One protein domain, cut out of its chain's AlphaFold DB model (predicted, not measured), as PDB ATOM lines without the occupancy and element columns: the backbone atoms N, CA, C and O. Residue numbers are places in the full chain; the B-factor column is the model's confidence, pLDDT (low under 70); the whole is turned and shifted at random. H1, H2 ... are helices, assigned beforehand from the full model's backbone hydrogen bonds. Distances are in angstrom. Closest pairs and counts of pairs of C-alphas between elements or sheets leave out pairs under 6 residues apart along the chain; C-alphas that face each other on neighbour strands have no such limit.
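Overview. This is residues 751 to 859 of the 1090 residues of the protein "RING-type domain-containing protein" of Takifugu bimaculatus (UniProt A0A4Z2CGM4). Helix H7 packs nearly side by side with H4 and also with H6, its partner in a helical hairpin, while H4 and H6 stay apart, and H2 crosses H4 steeply and is apart from H7. H3 packs on H2, short H1 makes a corner at the start of H2, short H5 follows beyond the last residue of H4, and residues 842 to 859 form a tail without a named element. The printed part has 109 residues with seven named helices, H1 to H7 in order, and no named strand; its class is all helix. It is compact, with a radius of gyration of the C-alphas of 13.4 A, and rounded, spanning 36 by 28 by 27 A.

Arrangement. H1, residues 751 to 754, and H2, residues 756 to 770, touch only at the corner by their link, and only just, with 3 pairs of C-alphas within 8 A; the closest are Leu 752 and Gln 759, 6.5 A. H2 is the hub, touching three helices. H3, residues 775 to 782, touches H2 at a steep tilt of 52 degrees, opposite ways; the closest C-alphas are Asp 764 and Ala 777, 4.9 A. H4, residues 786 to 799, touches H2 at a steep tilt of 49 degrees, the same way; the closest C-alphas are Arg 762 and Ala 795, 4.5 A. H5, residues 801 to 805, and H4 meet only through their link. H6, residues 815 to 825, and H7, residues 831 to 841, form a hairpin and touch at a shallow tilt of 24 degrees, opposite ways; the closest C-alphas are Glu 822 and Ala 838, 6.0 A. H4 touches H7 with residues 793 to 797 alone, at a shallow tilt of 19 degrees, the same way; the closest C-alphas are Ala 793 and Cys 837, 5.7 A. H4 and H6 are apart. Every O i to N i+4 pair is within hydrogen-bond range in H2, H3 and H6; H4 has 5 of 10, H7 6 of 7, and H5 0 of 1 but 2 of 2 O i to N i+3 pairs, while H1 is too short for an i+4 pair.

Along the chain. H1 begins at C-alpha 751, (132.434, 169.424, 134.489). From first to last C-alpha, H2 measures 20.8 A, H3 10.5 A, H4 21.8 A, H6 15.3 A and H7 15.7 A. H7 ends at C-alpha 841, (145.413, 157.819, 137.480).

Size, cuts and confidence. The C-alphas farthest apart, of Lys 775 and Ser 859, are 38.1 A from each other. The printed part has no cut and no long link. Residue 772 is under 70 in pLDDT; the mean of the printed part is 88.5.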
ATOM      1  N   PHE A 751     132.457 169.240 133.035       93.19
ATOM      2  CA  PHE A 751     132.434 169.424 134.489       93.19
ATOM      3  C   PHE A 751     132.471 170.897 134.926       93.19
ATOM      4  O   PHE A 751     132.226 171.189 136.094       93.19
ATOM      5  N   LEU A 752     132.724 171.858 134.023       93.50
ATOM      6  CA  LEU A 752     132.636 173.287 134.352       93.50
ATOM      7  C   LEU A 752     131.239 173.707 134.841       93.50
ATOM      8  O   LEU A 752     131.133 174.698 135.566       93.50
ATOM      9  N   CYS A 753     130.185 172.940 134.540       91.50
ATOM     10  CA  CYS A 753     128.853 173.154 135.119       91.50
ATOM     11  C   CYS A 753     128.821 172.979 136.656       91.50
ATOM     12  O   CYS A 753     127.958 173.541 137.334       91.50
ATOM     13  N   CYS A 754     129.811 172.291 137.240       89.12
ATOM     14  CA  CYS A 754     130.014 172.204 138.688       89.12
ATOM     15  C   CYS A 754     130.485 173.530 139.323       89.12
ATOM     16  O   CYS A 754     130.601 173.627 140.544       89.12
ATOM     17  N   GLY A 755     130.716 174.570 138.516       90.38
ATOM     18  CA  GLY A 755     130.967 175.934 138.968       90.38
ATOM     19  C   GLY A 755     132.417 176.220 139.355       90.38
ATOM     20  O   GLY A 755     133.340 175.436 139.120       90.38
ATOM     21  N   THR A 756     132.620 177.388 139.967       92.38
ATOM     22  CA  THR A 756     133.946 177.932 140.300       92.38
ATOM     23  C   THR A 756     134.732 177.053 141.275       92.38
ATOM     24  O   THR A 756     135.956 176.991 141.181       92.38
ATOM     25  N   SER A 757     134.052 176.312 142.156       90.00
ATOM     26  CA  SER A 757     134.678 175.350 143.073       90.00
ATOM     27  C   SER A 757     135.394 174.221 142.328       90.00
ATOM     28  O   SER A 757     136.540 173.912 142.644       90.00
ATOM     29  N   TYR A 758     134.764 173.637 141.301       93.81
ATOM     30  CA  TYR A 758     135.417 172.625 140.464       93.81
ATOM     31  C   TYR A 758     136.575 173.234 139.676       93.81
ATOM     32  O   TYR A 758     137.662 172.663 139.642       93.81
ATOM     33  N   GLN A 759     136.369 174.418 139.091       94.44
ATOM     34  CA  GLN A 759     137.415 175.114 138.342       94.44
ATOM     35  C   GLN A 759     138.664 175.358 139.204       94.44
ATOM     36  O   GLN A 759     139.776 175.140 138.726       94.44
ATOM     37  N   ALA A 760     138.491 175.755 140.469       93.50
ATOM     38  CA  ALA A 760     139.587 175.934 141.417       93.50
ATOM     39  C   ALA A 760     140.334 174.615 141.678       93.50
ATOM     40  O   ALA A 760     141.545 174.562 141.474       93.50
ATOM     41  N   VAL A 761     139.618 173.535 142.021       93.62
ATOM     42  CA  VAL A 761     140.223 172.212 142.275       93.62
ATOM     43  C   VAL A 761     140.954 171.683 141.039       93.62
ATOM     44  O   VAL A 761     142.086 171.216 141.137       93.62
ATOM     45  N   ARG A 762     140.347 171.799 139.855       94.38
ATOM     46  CA  ARG A 762     140.953 171.402 138.580       94.38
ATOM     47  C   ARG A 762     142.238 172.175 138.296       94.38
ATOM     48  O   ARG A 762     143.226 171.573 137.880       94.38
ATOM     49  N   ASN A 763     142.231 173.489 138.516       94.12
ATOM     50  CA  ASN A 763     143.405 174.334 138.307       94.12
ATOM     51  C   ASN A 763     144.508 174.039 139.338       94.12
ATOM     52  O   ASN A 763     145.678 174.024 138.964       94.12
ATOM     53  N   ASP A 764     144.163 173.755 140.597       93.00
ATOM     54  CA  ASP A 764     145.134 173.352 141.623       93.00
ATOM     55  C   ASP A 764     145.767 171.986 141.278       93.00
ATOM     56  O   ASP A 764     146.987 171.838 141.364       93.00
ATOM     57  N   VAL A 765     144.983 171.013 140.787       92.12
ATOM     58  CA  VAL A 765     145.497 169.720 140.282       92.12
ATOM     59  C   VAL A 765     146.416 169.923 139.074       92.12
ATOM     60  O   VAL A 765     147.501 169.340 139.022       92.12
ATOM     61  N   ALA A 766     146.023 170.766 138.116       90.94
ATOM     62  CA  ALA A 766     146.854 171.093 136.958       90.94
ATOM     63  C   ALA A 766     148.171 171.769 137.381       90.94
ATOM     64  O   ALA A 766     149.240 171.395 136.905       90.94
ATOM     65  N   THR A 767     148.105 172.709 138.329       91.50
ATOM     66  CA  THR A 767     149.277 173.415 138.872       91.50
ATOM     67  C   THR A 767     150.228 172.446 139.564       91.50
ATOM     68  O   THR A 767     151.416 172.462 139.269       91.50
ATOM     69  N   PHE A 768     149.717 171.547 140.409       88.56
ATOM     70  CA  PHE A 768     150.524 170.511 141.062       88.56
ATOM     71  C   PHE A 768     151.174 169.543 140.060       88.56
ATOM     72  O   PHE A 768     152.286 169.059 140.275       88.56
ATOM     73  N   THR A 769     150.487 169.268 138.950       85.81
ATOM     74  CA  THR A 769     150.997 168.398 137.883       85.81
ATOM     75  C   THR A 769     152.154 169.051 137.120       85.81
ATOM     76  O   THR A 769     153.113 168.368 136.756       85.81
ATOM     77  N   LEU A 770     152.087 170.369 136.900       85.19
ATOM     78  CA  LEU A 770     153.129 171.147 136.225       85.19
ATOM     79  C   LEU A 770     154.313 171.480 137.149       85.19
ATOM     80  O   LEU A 770     155.461 171.374 136.723       85.19
ATOM     81  N   ASP A 771     154.037 171.856 138.400       85.44
ATOM     82  CA  ASP A 771     155.028 172.195 139.424       85.44
ATOM     83  C   ASP A 771     154.772 171.415 140.734       85.44
ATOM     84  O   ASP A 771     153.949 171.814 141.565       85.44
ATOM     85  N   PRO A 772     155.524 170.324 140.980       68.75
ATOM     86  CA  PRO A 772     155.433 169.541 142.214       68.75
ATOM     87  C   PRO A 772     155.816 170.322 143.484       68.75
ATOM     88  O   PRO A 772     155.534 169.860 144.590       68.75
ATOM     89  N   GLY A 773     156.490 171.471 143.347       73.38
ATOM     90  CA  GLY A 773     156.877 172.363 144.439       73.38
ATOM     91  C   GLY A 773     155.773 173.327 144.885       73.38
ATOM     92  O   GLY A 773     155.970 174.039 145.874       73.38
ATOM     93  N   ALA A 774     154.614 173.337 144.214       83.69
ATOM     94  CA  ALA A 774     153.484 174.224 144.489       83.69
ATOM     95  C   ALA A 774     152.762 173.883 145.812       83.69
ATOM     96  O   ALA A 774     151.644 173.357 145.832       83.69
ATOM     97  N   LYS A 775     153.399 174.210 146.948       81.81
ATOM     98  CA  LYS A 775     152.898 173.941 148.312       81.81
ATOM     99  C   LYS A 775     151.492 174.496 148.560       81.81
ATOM    100  O   LYS A 775     150.713 173.866 149.271       81.81
ATOM    101  N   ASP A 776     151.150 175.629 147.947       85.25
ATOM    102  CA  ASP A 776     149.830 176.251 148.085       85.25
ATOM    103  C   ASP A 776     148.715 175.413 147.440       85.25
ATOM    104  O   ASP A 776     147.639 175.279 148.023       85.25
ATOM    105  N   ALA A 777     148.970 174.812 146.272       85.38
ATOM    106  CA  ALA A 777     148.011 173.940 145.592       85.38
ATOM    107  C   ALA A 777     147.796 172.638 146.382       85.38
ATOM    108  O   ALA A 777     146.659 172.235 146.622       85.38
ATOM    109  N   VAL A 778     148.883 172.034 146.880       84.44
ATOM    110  CA  VAL A 778     148.832 170.850 147.758       84.44
ATOM    111  C   VAL A 778     148.004 171.135 149.011       84.44
ATOM    112  O   VAL A 778     147.067 170.396 149.313       84.44
ATOM    113  N   ALA A 779     148.277 172.249 149.698       85.25
ATOM    114  CA  ALA A 779     147.561 172.624 150.911       85.25
ATOM    115  C   ALA A 779     146.062 172.865 150.671       85.25
ATOM    116  O   ALA A 779     145.251 172.572 151.550       85.25
ATOM    117  N   LYS A 780     145.669 173.403 149.506       88.12
ATOM    118  CA  LYS A 780     144.253 173.572 149.135       88.12
ATOM    119  C   LYS A 780     143.571 172.231 148.871       88.12
ATOM    120  O   LYS A 780     142.479 172.012 149.390       88.12
ATOM    121  N   ILE A 781     144.228 171.323 148.146       87.88
ATOM    122  CA  ILE A 781     143.690 169.987 147.848       87.88
ATOM    123  C   ILE A 781     143.523 169.168 149.140       87.88
ATOM    124  O   ILE A 781     142.456 168.606 149.380       87.88
ATOM    125  N   GLU A 782     144.516 169.156 150.032       85.06
ATOM    126  CA  GLU A 782     144.442 168.432 151.315       85.06
ATOM    127  C   GLU A 782     143.374 168.992 152.275       85.06
ATOM    128  O   GLU A 782     142.885 168.290 153.172       85.06
ATOM    129  N   LYS A 783     142.987 170.261 152.100       85.75
ATOM    130  CA  LYS A 783     141.946 170.940 152.887       85.75
ATOM    131  C   LYS A 783     140.529 170.732 152.353       85.75
ATOM    132  O   LYS A 783     139.600 171.187 153.016       85.75
ATOM    133  N   LEU A 784     140.328 170.035 151.231       86.50
ATOM    134  CA  LEU A 784     138.982 169.756 150.716       86.50
ATOM    135  C   LEU A 784     138.160 168.961 151.744       86.50
ATOM    136  O   LEU A 784     138.627 167.967 152.312       86.50
ATOM    137  N   ARG A 785     136.934 169.411 152.020       81.38
ATOM    138  CA  ARG A 785     136.005 168.792 152.983       81.38
ATOM    139  C   ARG A 785     134.581 168.766 152.424       81.38
ATOM    140  O   ARG A 785     134.230 169.563 151.557       81.38
ATOM    141  N   GLY A 786     133.767 167.850 152.952       77.75
ATOM    142  CA  GLY A 786     132.354 167.711 152.593       77.75
ATOM    143  C   GLY A 786     132.145 167.476 151.086       77.75
ATOM    144  O   GLY A 786     132.913 166.712 150.494       77.75
ATOM    145  N   PRO A 787     131.161 168.134 150.445       74.38
ATOM    146  CA  PRO A 787     130.830 167.909 149.034       74.38
ATOM    147  C   PRO A 787     131.975 168.239 148.069       74.38
ATOM    148  O   PRO A 787     132.062 167.645 146.997       74.38
ATOM    149  N   GLN A 788     132.904 169.121 148.457       82.50
ATOM    150  CA  GLN A 788     134.044 169.512 147.618       82.50
ATOM    151  C   GLN A 788     135.028 168.366 147.365       82.50
ATOM    152  O   GLN A 788     135.755 168.400 146.375       82.50
ATOM    153  N   VAL A 789     135.039 167.341 148.229       85.56
ATOM    154  CA  VAL A 789     135.871 166.149 148.022       85.56
ATOM    155  C   VAL A 789     135.487 165.472 146.709       85.56
ATOM    156  O   VAL A 789     136.380 165.091 145.966       85.56
ATOM    157  N   SER A 790     134.196 165.425 146.361       88.25
ATOM    158  CA  SER A 790     133.719 164.766 145.136       88.25
ATOM    159  C   SER A 790     134.277 165.390 143.844       88.25
ATOM    160  O   SER A 790     134.473 164.696 142.842       88.25
ATOM    161  N   LEU A 791     134.622 166.681 143.870       92.56
ATOM    162  CA  LEU A 791     135.149 167.411 142.716       92.56
ATOM    163  C   LEU A 791     136.587 167.003 142.362       92.56
ATOM    164  O   LEU A 791     137.004 167.169 141.216       92.56
ATOM    165  N   LEU A 792     137.342 166.442 143.318       93.50
ATOM    166  CA  LEU A 792     138.717 166.001 143.084       93.50
ATOM    167  C   LEU A 792     138.776 164.866 142.057       93.50
ATOM    168  O   LEU A 792     139.604 164.915 141.153       93.50
ATOM    169  N   ALA A 793     137.878 163.881 142.140       94.25
ATOM    170  CA  ALA A 793     137.807 162.797 141.158       94.25
ATOM    171  C   ALA A 793     137.541 163.323 139.738       94.25
ATOM    172  O   ALA A 793     138.175 162.863 138.789       94.25
ATOM    173  N   LEU A 794     136.665 164.326 139.597       95.75
ATOM    174  CA  LEU A 794     136.384 164.973 138.310       95.75
ATOM    175  C   LEU A 794     137.634 165.672 137.760       95.75
ATOM    176  O   LEU A 794     137.983 165.520 136.591       95.75
ATOM    177  N   ALA A 795     138.344 166.402 138.627       95.44
ATOM    178  CA  ALA A 795     139.579 167.091 138.273       95.44
ATOM    179  C   ALA A 795     140.685 166.111 137.854       95.44
ATOM    180  O   ALA A 795     141.343 166.336 136.838       95.44
ATOM    181  N   LEU A 796     140.865 165.008 138.589       95.25
ATOM    182  CA  LEU A 796     141.822 163.951 138.252       95.25
ATOM    183  C   LEU A 796     141.454 163.261 136.938       95.25
ATOM    184  O   LEU A 796     142.325 163.068 136.090       95.25
ATOM    185  N   PHE A 797     140.172 162.956 136.725       95.44
ATOM    186  CA  PHE A 797     139.710 162.403 135.457       95.44
ATOM    187  C   PHE A 797     140.060 163.334 134.294       95.44
ATOM    188  O   PHE A 797     140.667 162.906 133.310       95.44
ATOM    189  N   ARG A 798     139.749 164.630 134.426       93.69
ATOM    190  CA  ARG A 798     139.959 165.594 133.345       93.69
ATOM    191  C   ARG A 798     141.430 165.894 133.077       93.69
ATOM    192  O   ARG A 798     141.824 165.948 131.916       93.69
ATOM    193  N   GLN A 799     142.234 166.080 134.121       92.25
ATOM    194  CA  GLN A 799     143.647 166.456 133.989       92.25
ATOM    195  C   GLN A 799     144.564 165.268 133.693       92.25
ATOM    196  O   GLN A 799     145.587 165.447 133.037       92.25
ATOM    197  N   ILE A 800     144.216 164.060 134.147       92.81
ATOM    198  CA  ILE A 800     145.094 162.884 134.069       92.81
ATOM    199  C   ILE A 800     144.486 161.803 133.176       92.81
ATOM    200  O   ILE A 800     145.101 161.416 132.182       92.81
ATOM    201  N   THR A 801     143.277 161.329 133.475       93.62
ATOM    202  CA  THR A 801     142.674 160.190 132.759       93.62
ATOM    203  C   THR A 801     142.393 160.509 131.287       93.62
ATOM    204  O   THR A 801     142.725 159.714 130.408       93.62
ATOM    205  N   CYS A 802     141.890 161.705 130.963       91.50
ATOM    206  CA  CYS A 802     141.654 162.102 129.570       91.50
ATOM    207  C   CYS A 802     142.939 162.176 128.719       91.50
ATOM    208  O   CYS A 802     142.856 162.054 127.496       91.50
ATOM    209  N   ARG A 803     144.137 162.309 129.316       89.81
ATOM    210  CA  ARG A 803     145.415 162.328 128.566       89.81
ATOM    211  C   ARG A 803     145.720 160.996 127.884       89.81
ATOM    212  O   ARG A 803     146.428 160.980 126.876       89.81
ATOM    213  N   TYR A 804     145.144 159.892 128.364       89.31
ATOM    214  CA  TYR A 804     145.271 158.580 127.726       89.31
ATOM    215  C   TYR A 804     144.560 158.488 126.364       89.31
ATOM    216  O   TYR A 804     144.901 157.607 125.575       89.31
ATOM    217  N   LYS A 805     143.660 159.431 126.037       86.19
ATOM    218  CA  LYS A 805     143.065 159.572 124.695       86.19
ATOM    219  C   LYS A 805     144.109 159.929 123.630       86.19
ATOM    220  O   LYS A 805     143.930 159.603 122.459       86.19
ATOM    221  N   SER A 806     145.205 160.589 124.017       82.75
ATOM    222  CA  SER A 806     146.258 160.974 123.078       82.75
ATOM    223  C   SER A 806     147.029 159.757 122.559       82.75
ATOM    224  O   SER A 806     147.478 158.887 123.316       82.75
ATOM    225  N   GLN A 807     147.242 159.732 121.242       78.31
ATOM    226  CA  GLN A 807     148.124 158.763 120.588       78.31
ATOM    227  C   GLN A 807     149.611 159.091 120.812       78.31
ATOM    228  O   GLN A 807     150.468 158.226 120.648       78.31
ATOM    229  N   VAL A 808     149.927 160.317 121.246       83.50
ATOM    230  CA  VAL A 808     151.295 160.752 121.537       83.50
ATOM    231  C   VAL A 808     151.705 160.263 122.925       83.50
ATOM    232  O   VAL A 808     151.208 160.752 123.939       83.50
ATOM    233  N   ALA A 809     152.655 159.325 122.981       79.56
ATOM    234  CA  ALA A 809     153.115 158.716 124.232       79.56
ATOM    235  C   ALA A 809     153.633 159.742 125.259       79.56
ATOM    236  O   ALA A 809     153.374 159.583 126.446       79.56
ATOM    237  N   ALA A 810     154.283 160.822 124.806       81.25
ATOM    238  CA  ALA A 810     154.793 161.893 125.668       81.25
ATOM    239  C   ALA A 810     153.694 162.675 126.414       81.25
ATOM    240  O   ALA A 810     153.970 163.289 127.440       81.25
ATOM    241  N   ILE A 811     152.450 162.654 125.918       83.25
ATOM    242  CA  ILE A 811     151.314 163.307 126.581       83.25
ATOM    243  C   ILE A 811     150.754 162.417 127.697       83.25
ATOM    244  O   ILE A 811     150.109 162.930 128.607       83.25
ATOM    245  N   ARG A 812     151.003 161.102 127.695       85.19
ATOM    246  CA  ARG A 812     150.459 160.198 128.720       85.19
ATOM    247  C   ARG A 812     151.103 160.458 130.093       85.19
ATOM    248  O   ARG A 812     152.272 160.839 130.140       85.19
ATOM    249  N   PRO A 813     150.373 160.261 131.204       87.50
ATOM    250  CA  PRO A 813     150.922 160.464 132.544       87.50
ATOM    251  C   PRO A 813     152.116 159.544 132.820       87.50
ATOM    252  O   PRO A 813     152.042 158.332 132.596       87.50
ATOM    253  N   SER A 814     153.215 160.107 133.325       89.00
ATOM    254  CA  SER A 814     154.403 159.314 133.669       89.00
ATOM    255  C   SER A 814     154.193 158.511 134.960       89.00
ATOM    256  O   SER A 814     153.341 158.831 135.786       89.00
ATOM    257  N   GLU A 815     154.979 157.456 135.180       87.12
ATOM    258  CA  GLU A 815     154.917 156.689 136.434       87.12
ATOM    259  C   GLU A 815     155.296 157.535 137.660       87.12
ATOM    260  O   GLU A 815     154.634 157.467 138.692       87.12
ATOM    261  N   GLN A 816     156.297 158.409 137.529       86.94
ATOM    262  CA  GLN A 816     156.690 159.328 138.601       86.94
ATOM    263  C   GLN A 816     155.567 160.309 138.963       86.94
ATOM    264  O   GLN A 816     155.341 160.580 140.139       86.94
ATOM    265  N   GLU A 817     154.863 160.836 137.962       88.75
ATOM    266  CA  GLU A 817     153.719 161.735 138.135       88.75
ATOM    267  C   GLU A 817     152.550 161.035 138.841       88.75
ATOM    268  O   GLU A 817     152.016 161.568 139.815       88.75
ATOM    269  N   ARG A 818     152.220 159.804 138.426       90.25
ATOM    270  CA  ARG A 818     151.193 158.981 139.086       90.25
ATOM    271  C   ARG A 818     151.534 158.724 140.552       90.25
ATOM    272  O   ARG A 818     150.707 159.006 141.414       90.25
ATOM    273  N   ASN A 819     152.769 158.323 140.852       89.25
ATOM    274  CA  ASN A 819     153.216 158.074 142.227       89.25
ATOM    275  C   ASN A 819     153.126 159.332 143.117       89.25
ATOM    276  O   ASN A 819     152.823 159.237 144.307       89.25
ATOM    277  N   ARG A 820     153.368 160.531 142.564       88.50
ATOM    278  CA  ARG A 820     153.204 161.802 143.298       88.50
ATOM    279  C   ARG A 820     151.739 162.086 143.624       88.50
ATOM    280  O   ARG A 820     151.436 162.439 144.761       88.50
ATOM    281  N   LEU A 821     150.846 161.908 142.654       90.69
ATOM    282  CA  LEU A 821     149.404 162.086 142.844       90.69
ATOM    283  C   LEU A 821     148.826 161.042 143.813       90.69
ATOM    284  O   LEU A 821     148.031 161.390 144.680       90.69
ATOM    285  N   GLU A 822     149.281 159.790 143.758       90.50
ATOM    286  CA  GLU A 822     148.907 158.762 144.740       90.50
ATOM    287  C   GLU A 822     149.364 159.117 146.159       90.50
ATOM    288  O   GLU A 822     148.629 158.900 147.125       90.50
ATOM    289  N   ASN A 823     150.553 159.710 146.309       88.50
ATOM    290  CA  ASN A 823     151.015 160.199 147.607       88.50
ATOM    291  C   ASN A 823     150.142 161.344 148.141       88.50
ATOM    292  O   ASN A 823     149.825 161.332 149.329       88.50
ATOM    293  N   LEU A 824     149.698 162.273 147.286       87.75
ATOM    294  CA  LEU A 824     148.753 163.338 147.657       87.75
ATOM    295  C   LEU A 824     147.416 162.760 148.156       87.75
ATOM    296  O   LEU A 824     146.843 163.228 149.139       87.75
ATOM    297  N   LEU A 825     146.940 161.687 147.521       89.00
ATOM    298  CA  LEU A 825     145.690 161.020 147.886       89.00
ATOM    299  C   LEU A 825     145.728 160.347 149.274       89.00
ATOM    300  O   LEU A 825     144.671 160.133 149.876       89.00
ATOM    301  N   LYS A 826     146.911 160.064 149.844       85.44
ATOM    302  CA  LYS A 826     147.043 159.498 151.204       85.44
ATOM    303  C   LYS A 826     146.491 160.419 152.300       85.44
ATOM    304  O   LYS A 826     146.131 159.920 153.364       85.44
ATOM    305  N   GLY A 827     146.380 161.726 152.041       77.81
ATOM    306  CA  GLY A 827     145.807 162.703 152.975       77.81
ATOM    307  C   GLY A 827     144.294 162.557 153.218       77.81
ATOM    308  O   GLY A 827     143.764 163.138 154.167       77.81
ATOM    309  N   PHE A 828     143.584 161.766 152.404       82.69
ATOM    310  CA  PHE A 828     142.134 161.575 152.506       82.69
ATOM    311  C   PHE A 828     141.765 160.333 153.333       82.69
ATOM    312  O   PHE A 828     142.330 159.255 153.163       82.69
ATOM    313  N   ARG A 829     140.766 160.472 154.223       78.50
ATOM    314  CA  ARG A 829     140.346 159.417 155.175       78.50
ATOM    315  C   ARG A 829     139.423 158.340 154.583       78.50
ATOM    316  O   ARG A 829     139.281 157.278 155.179       78.50
ATOM    317  N   LEU A 830     138.769 158.608 153.452       83.19
ATOM    318  CA  LEU A 830     137.828 157.684 152.809       83.19
ATOM    319  C   LEU A 830     138.595 156.693 151.919       83.19
ATOM    320  O   LEU A 830     138.948 157.038 150.795       83.19
ATOM    321  N   ASN A 831     138.849 155.477 152.417       86.25
ATOM    322  CA  ASN A 831     139.647 154.472 151.700       86.25
ATOM    323  C   ASN A 831     139.058 154.120 150.321       86.25
ATOM    324  O   ASN A 831     139.763 154.253 149.328       86.25
ATOM    325  N   ASP A 832     137.763 153.793 150.236       87.88
ATOM    326  CA  ASP A 832     137.127 153.423 148.958       87.88
ATOM    327  C   ASP A 832     137.186 154.555 147.918       87.88
ATOM    328  O   ASP A 832     137.382 154.311 146.728       87.88
ATOM    329  N   TYR A 833     137.051 155.807 148.373       90.31
ATOM    330  CA  TYR A 833     137.177 156.993 147.525       90.31
ATOM    331  C   TYR A 833     138.616 157.203 147.049       90.31
ATOM    332  O   TYR A 833     138.855 157.485 145.876       90.31
ATOM    333  N   ARG A 834     139.590 157.036 147.950       91.44
ATOM    334  CA  ARG A 834     141.016 157.140 147.630       91.44
ATOM    335  C   ARG A 834     141.418 156.111 146.578       91.44
ATOM    336  O   ARG A 834     142.088 156.464 145.612       91.44
ATOM    337  N   ASP A 835     140.984 154.869 146.754       92.06
ATOM    338  CA  ASP A 835     141.317 153.762 145.860       92.06
ATOM    339  C   ASP A 835     140.655 153.952 144.482       92.06
ATOM    340  O   ASP A 835     141.269 153.678 143.450       92.06
ATOM    341  N   PHE A 836     139.437 154.505 144.448       94.50
ATOM    342  CA  PHE A 836     138.786 154.948 143.212       94.50
ATOM    343  C   PHE A 836     139.591 156.045 142.494       94.50
ATOM    344  O   PHE A 836     139.908 155.896 141.314       94.50
ATOM    345  N   CYS A 837     139.997 157.106 143.199       94.75
ATOM    346  CA  CYS A 837     140.821 158.175 142.628       94.75
ATOM    347  C   CYS A 837     142.186 157.674 142.129       94.75
ATOM    348  O   CYS A 837     142.640 158.109 141.072       94.75
ATOM    349  N   ALA A 838     142.828 156.742 142.839       94.62
ATOM    350  CA  ALA A 838     144.089 156.137 142.409       94.62
ATOM    351  C   ALA A 838     143.918 155.309 141.119       94.62
ATOM    352  O   ALA A 838     144.740 155.397 140.205       94.62
ATOM    353  N   ALA A 839     142.813 154.567 140.990       95.19
ATOM    354  CA  ALA A 839     142.506 153.806 139.779       95.19
ATOM    355  C   ALA A 839     142.353 154.710 138.536       95.19
ATOM    356  O   ALA A 839     142.852 154.370 137.456       95.19
ATOM    357  N   LEU A 840     141.767 155.907 138.691       96.19
ATOM    358  CA  LEU A 840     141.651 156.900 137.613       96.19
ATOM    359  C   LEU A 840     143.015 157.344 137.056       96.19
ATOM    360  O   LEU A 840     143.149 157.520 135.841       96.19
ATOM    361  N   LEU A 841     144.050 157.453 137.901       95.06
ATOM    362  CA  LEU A 841     145.413 157.819 137.480       95.06
ATOM    363  C   LEU A 841     146.019 156.795 136.508       95.06
ATOM    364  O   LEU A 841     146.810 157.146 135.628       95.06
ATOM    365  N   SER A 842     145.617 155.531 136.646       93.19
ATOM    366  CA  SER A 842     146.056 154.411 135.808       93.19
ATOM    367  C   SER A 842     145.039 154.029 134.724       93.19
ATOM    368  O   SER A 842     145.125 152.937 134.162       93.19
ATOM    369  N   ASN A 843     144.098 154.929 134.404       93.88
ATOM    370  CA  ASN A 843     143.058 154.739 133.387       93.88
ATOM    371  C   ASN A 843     142.164 153.510 133.641       93.88
ATOM    372  O   ASN A 843     141.801 152.800 132.708       93.88
ATOM    373  N   GLN A 844     141.845 153.237 134.910       94.81
ATOM    374  CA  GLN A 844     140.924 152.178 135.330       94.81
ATOM    375  C   GLN A 844     139.681 152.820 135.956       94.81
ATOM    376  O   GLN A 844     139.667 153.173 137.136       94.81
ATOM    377  N   ILE A 845     138.642 153.030 135.149       94.12
ATOM    378  CA  ILE A 845     137.448 153.788 135.552       94.12
ATOM    379  C   ILE A 845     136.506 152.886 136.348       94.12
ATOM    380  O   ILE A 845     136.203 151.783 135.910       94.12
ATOM    381  N   GLY A 846     136.045 153.338 137.513       87.50
ATOM    382  CA  GLY A 846     135.191 152.548 138.413       87.50
ATOM    383  C   GLY A 846     135.958 151.745 139.475       87.50
ATOM    384  O   GLY A 846     135.369 151.218 140.420       87.50
ATOM    385  N   GLY A 847     137.292 151.701 139.400       90.94
ATOM    386  CA  GLY A 847     138.149 151.108 140.431       90.94
ATOM    387  C   GLY A 847     139.213 150.162 139.881       90.94
ATOM    388  O   GLY A 847     139.302 149.913 138.677       90.94
ATOM    389  N   ALA A 848     140.036 149.634 140.789       87.69
ATOM    390  CA  ALA A 848     141.148 148.755 140.446       87.69
ATOM    391  C   ALA A 848     140.678 147.496 139.695       87.69
ATOM    392  O   ALA A 848     139.741 146.822 140.119       87.69
ATOM    393  N   GLY A 849     141.346 147.176 138.586       83.62
ATOM    394  CA  GLY A 849     141.025 146.018 137.742       83.62
ATOM    395  C   GLY A 849     139.897 146.246 136.730       83.62
ATOM    396  O   GLY A 849     139.565 145.322 135.991       83.62
ATOM    397  N   SER A 850     139.334 147.457 136.652       91.12
ATOM    398  CA  SER A 850     138.298 147.782 135.671       91.12
ATOM    399  C   SER A 850     138.781 147.659 134.219       91.12
ATOM    400  O   SER A 850     139.901 148.048 133.864       91.12
ATOM    401  N   SER A 851     137.895 147.151 133.358       89.31
ATOM    402  CA  SER A 851     138.064 147.135 131.902       89.31
ATOM    403  C   SER A 851     137.618 148.437 131.227       89.31
ATOM    404  O   SER A 851     137.900 148.619 130.044       89.31
ATOM    405  N   LEU A 852     136.957 149.349 131.951       93.12
ATOM    406  CA  LEU A 852     136.509 150.637 131.421       93.12
ATOM    407  C   LEU A 852     137.679 151.628 131.369       93.12
ATOM    408  O   LEU A 852     138.312 151.904 132.392       93.12
ATOM    409  N   ARG A 853     137.966 152.163 130.176       92.94
ATOM    410  CA  ARG A 853     139.131 153.022 129.903       92.94
ATOM    411  C   ARG A 853     138.771 154.163 128.959       92.94
ATOM    412  O   ARG A 853     137.879 154.017 128.126       92.94
ATOM    413  N   VAL A 854     139.501 155.274 129.059       91.12
ATOM    414  CA  VAL A 854     139.517 156.308 128.017       91.12
ATOM    415  C   VAL A 854     140.630 155.989 127.023       91.12
ATOM    416  O   VAL A 854     141.803 155.918 127.399       91.12
ATOM    417  N   ASP A 855     140.277 155.837 125.752       88.75
ATOM    418  CA  ASP A 855     141.217 155.694 124.642       88.75
ATOM    419  C   ASP A 855     140.670 156.365 123.368       88.75
ATOM    420  O   ASP A 855     139.595 156.967 123.376       88.75
ATOM    421  N   ALA A 856     141.446 156.322 122.282       83.31
ATOM    422  CA  ALA A 856     141.091 156.964 121.017       83.31
ATOM    423  C   ALA A 856     139.982 156.238 120.227       83.31
ATOM    424  O   ALA A 856     139.430 156.835 119.308       83.31
ATOM    425  N   ALA A 857     139.683 154.973 120.541       84.56
ATOM    426  CA  ALA A 857     138.676 154.164 119.853       84.56
ATOM    427  C   ALA A 857     137.283 154.271 120.501       84.56
ATOM    428  O   ALA A 857     136.288 153.874 119.893       84.56
ATOM    429  N   LEU A 858     137.197 154.802 121.724       87.25
ATOM    430  CA  LEU A 858     135.936 154.991 122.431       87.25
ATOM    431  C   LEU A 858     135.035 156.012 121.717       87.25
ATOM    432  O   LEU A 858     135.464 157.121 121.390       87.25
ATOM    433  N   SER A 859     133.761 155.658 121.525       88.00
ATOM    434  CA  SER A 859     132.778 156.591 120.975       88.00
ATOM    435  C   SER A 859     132.540 157.767 121.923       88.00
ATOM    436  O   SER A 859     132.636 157.655 123.146       88.00
TER     437      SER A 859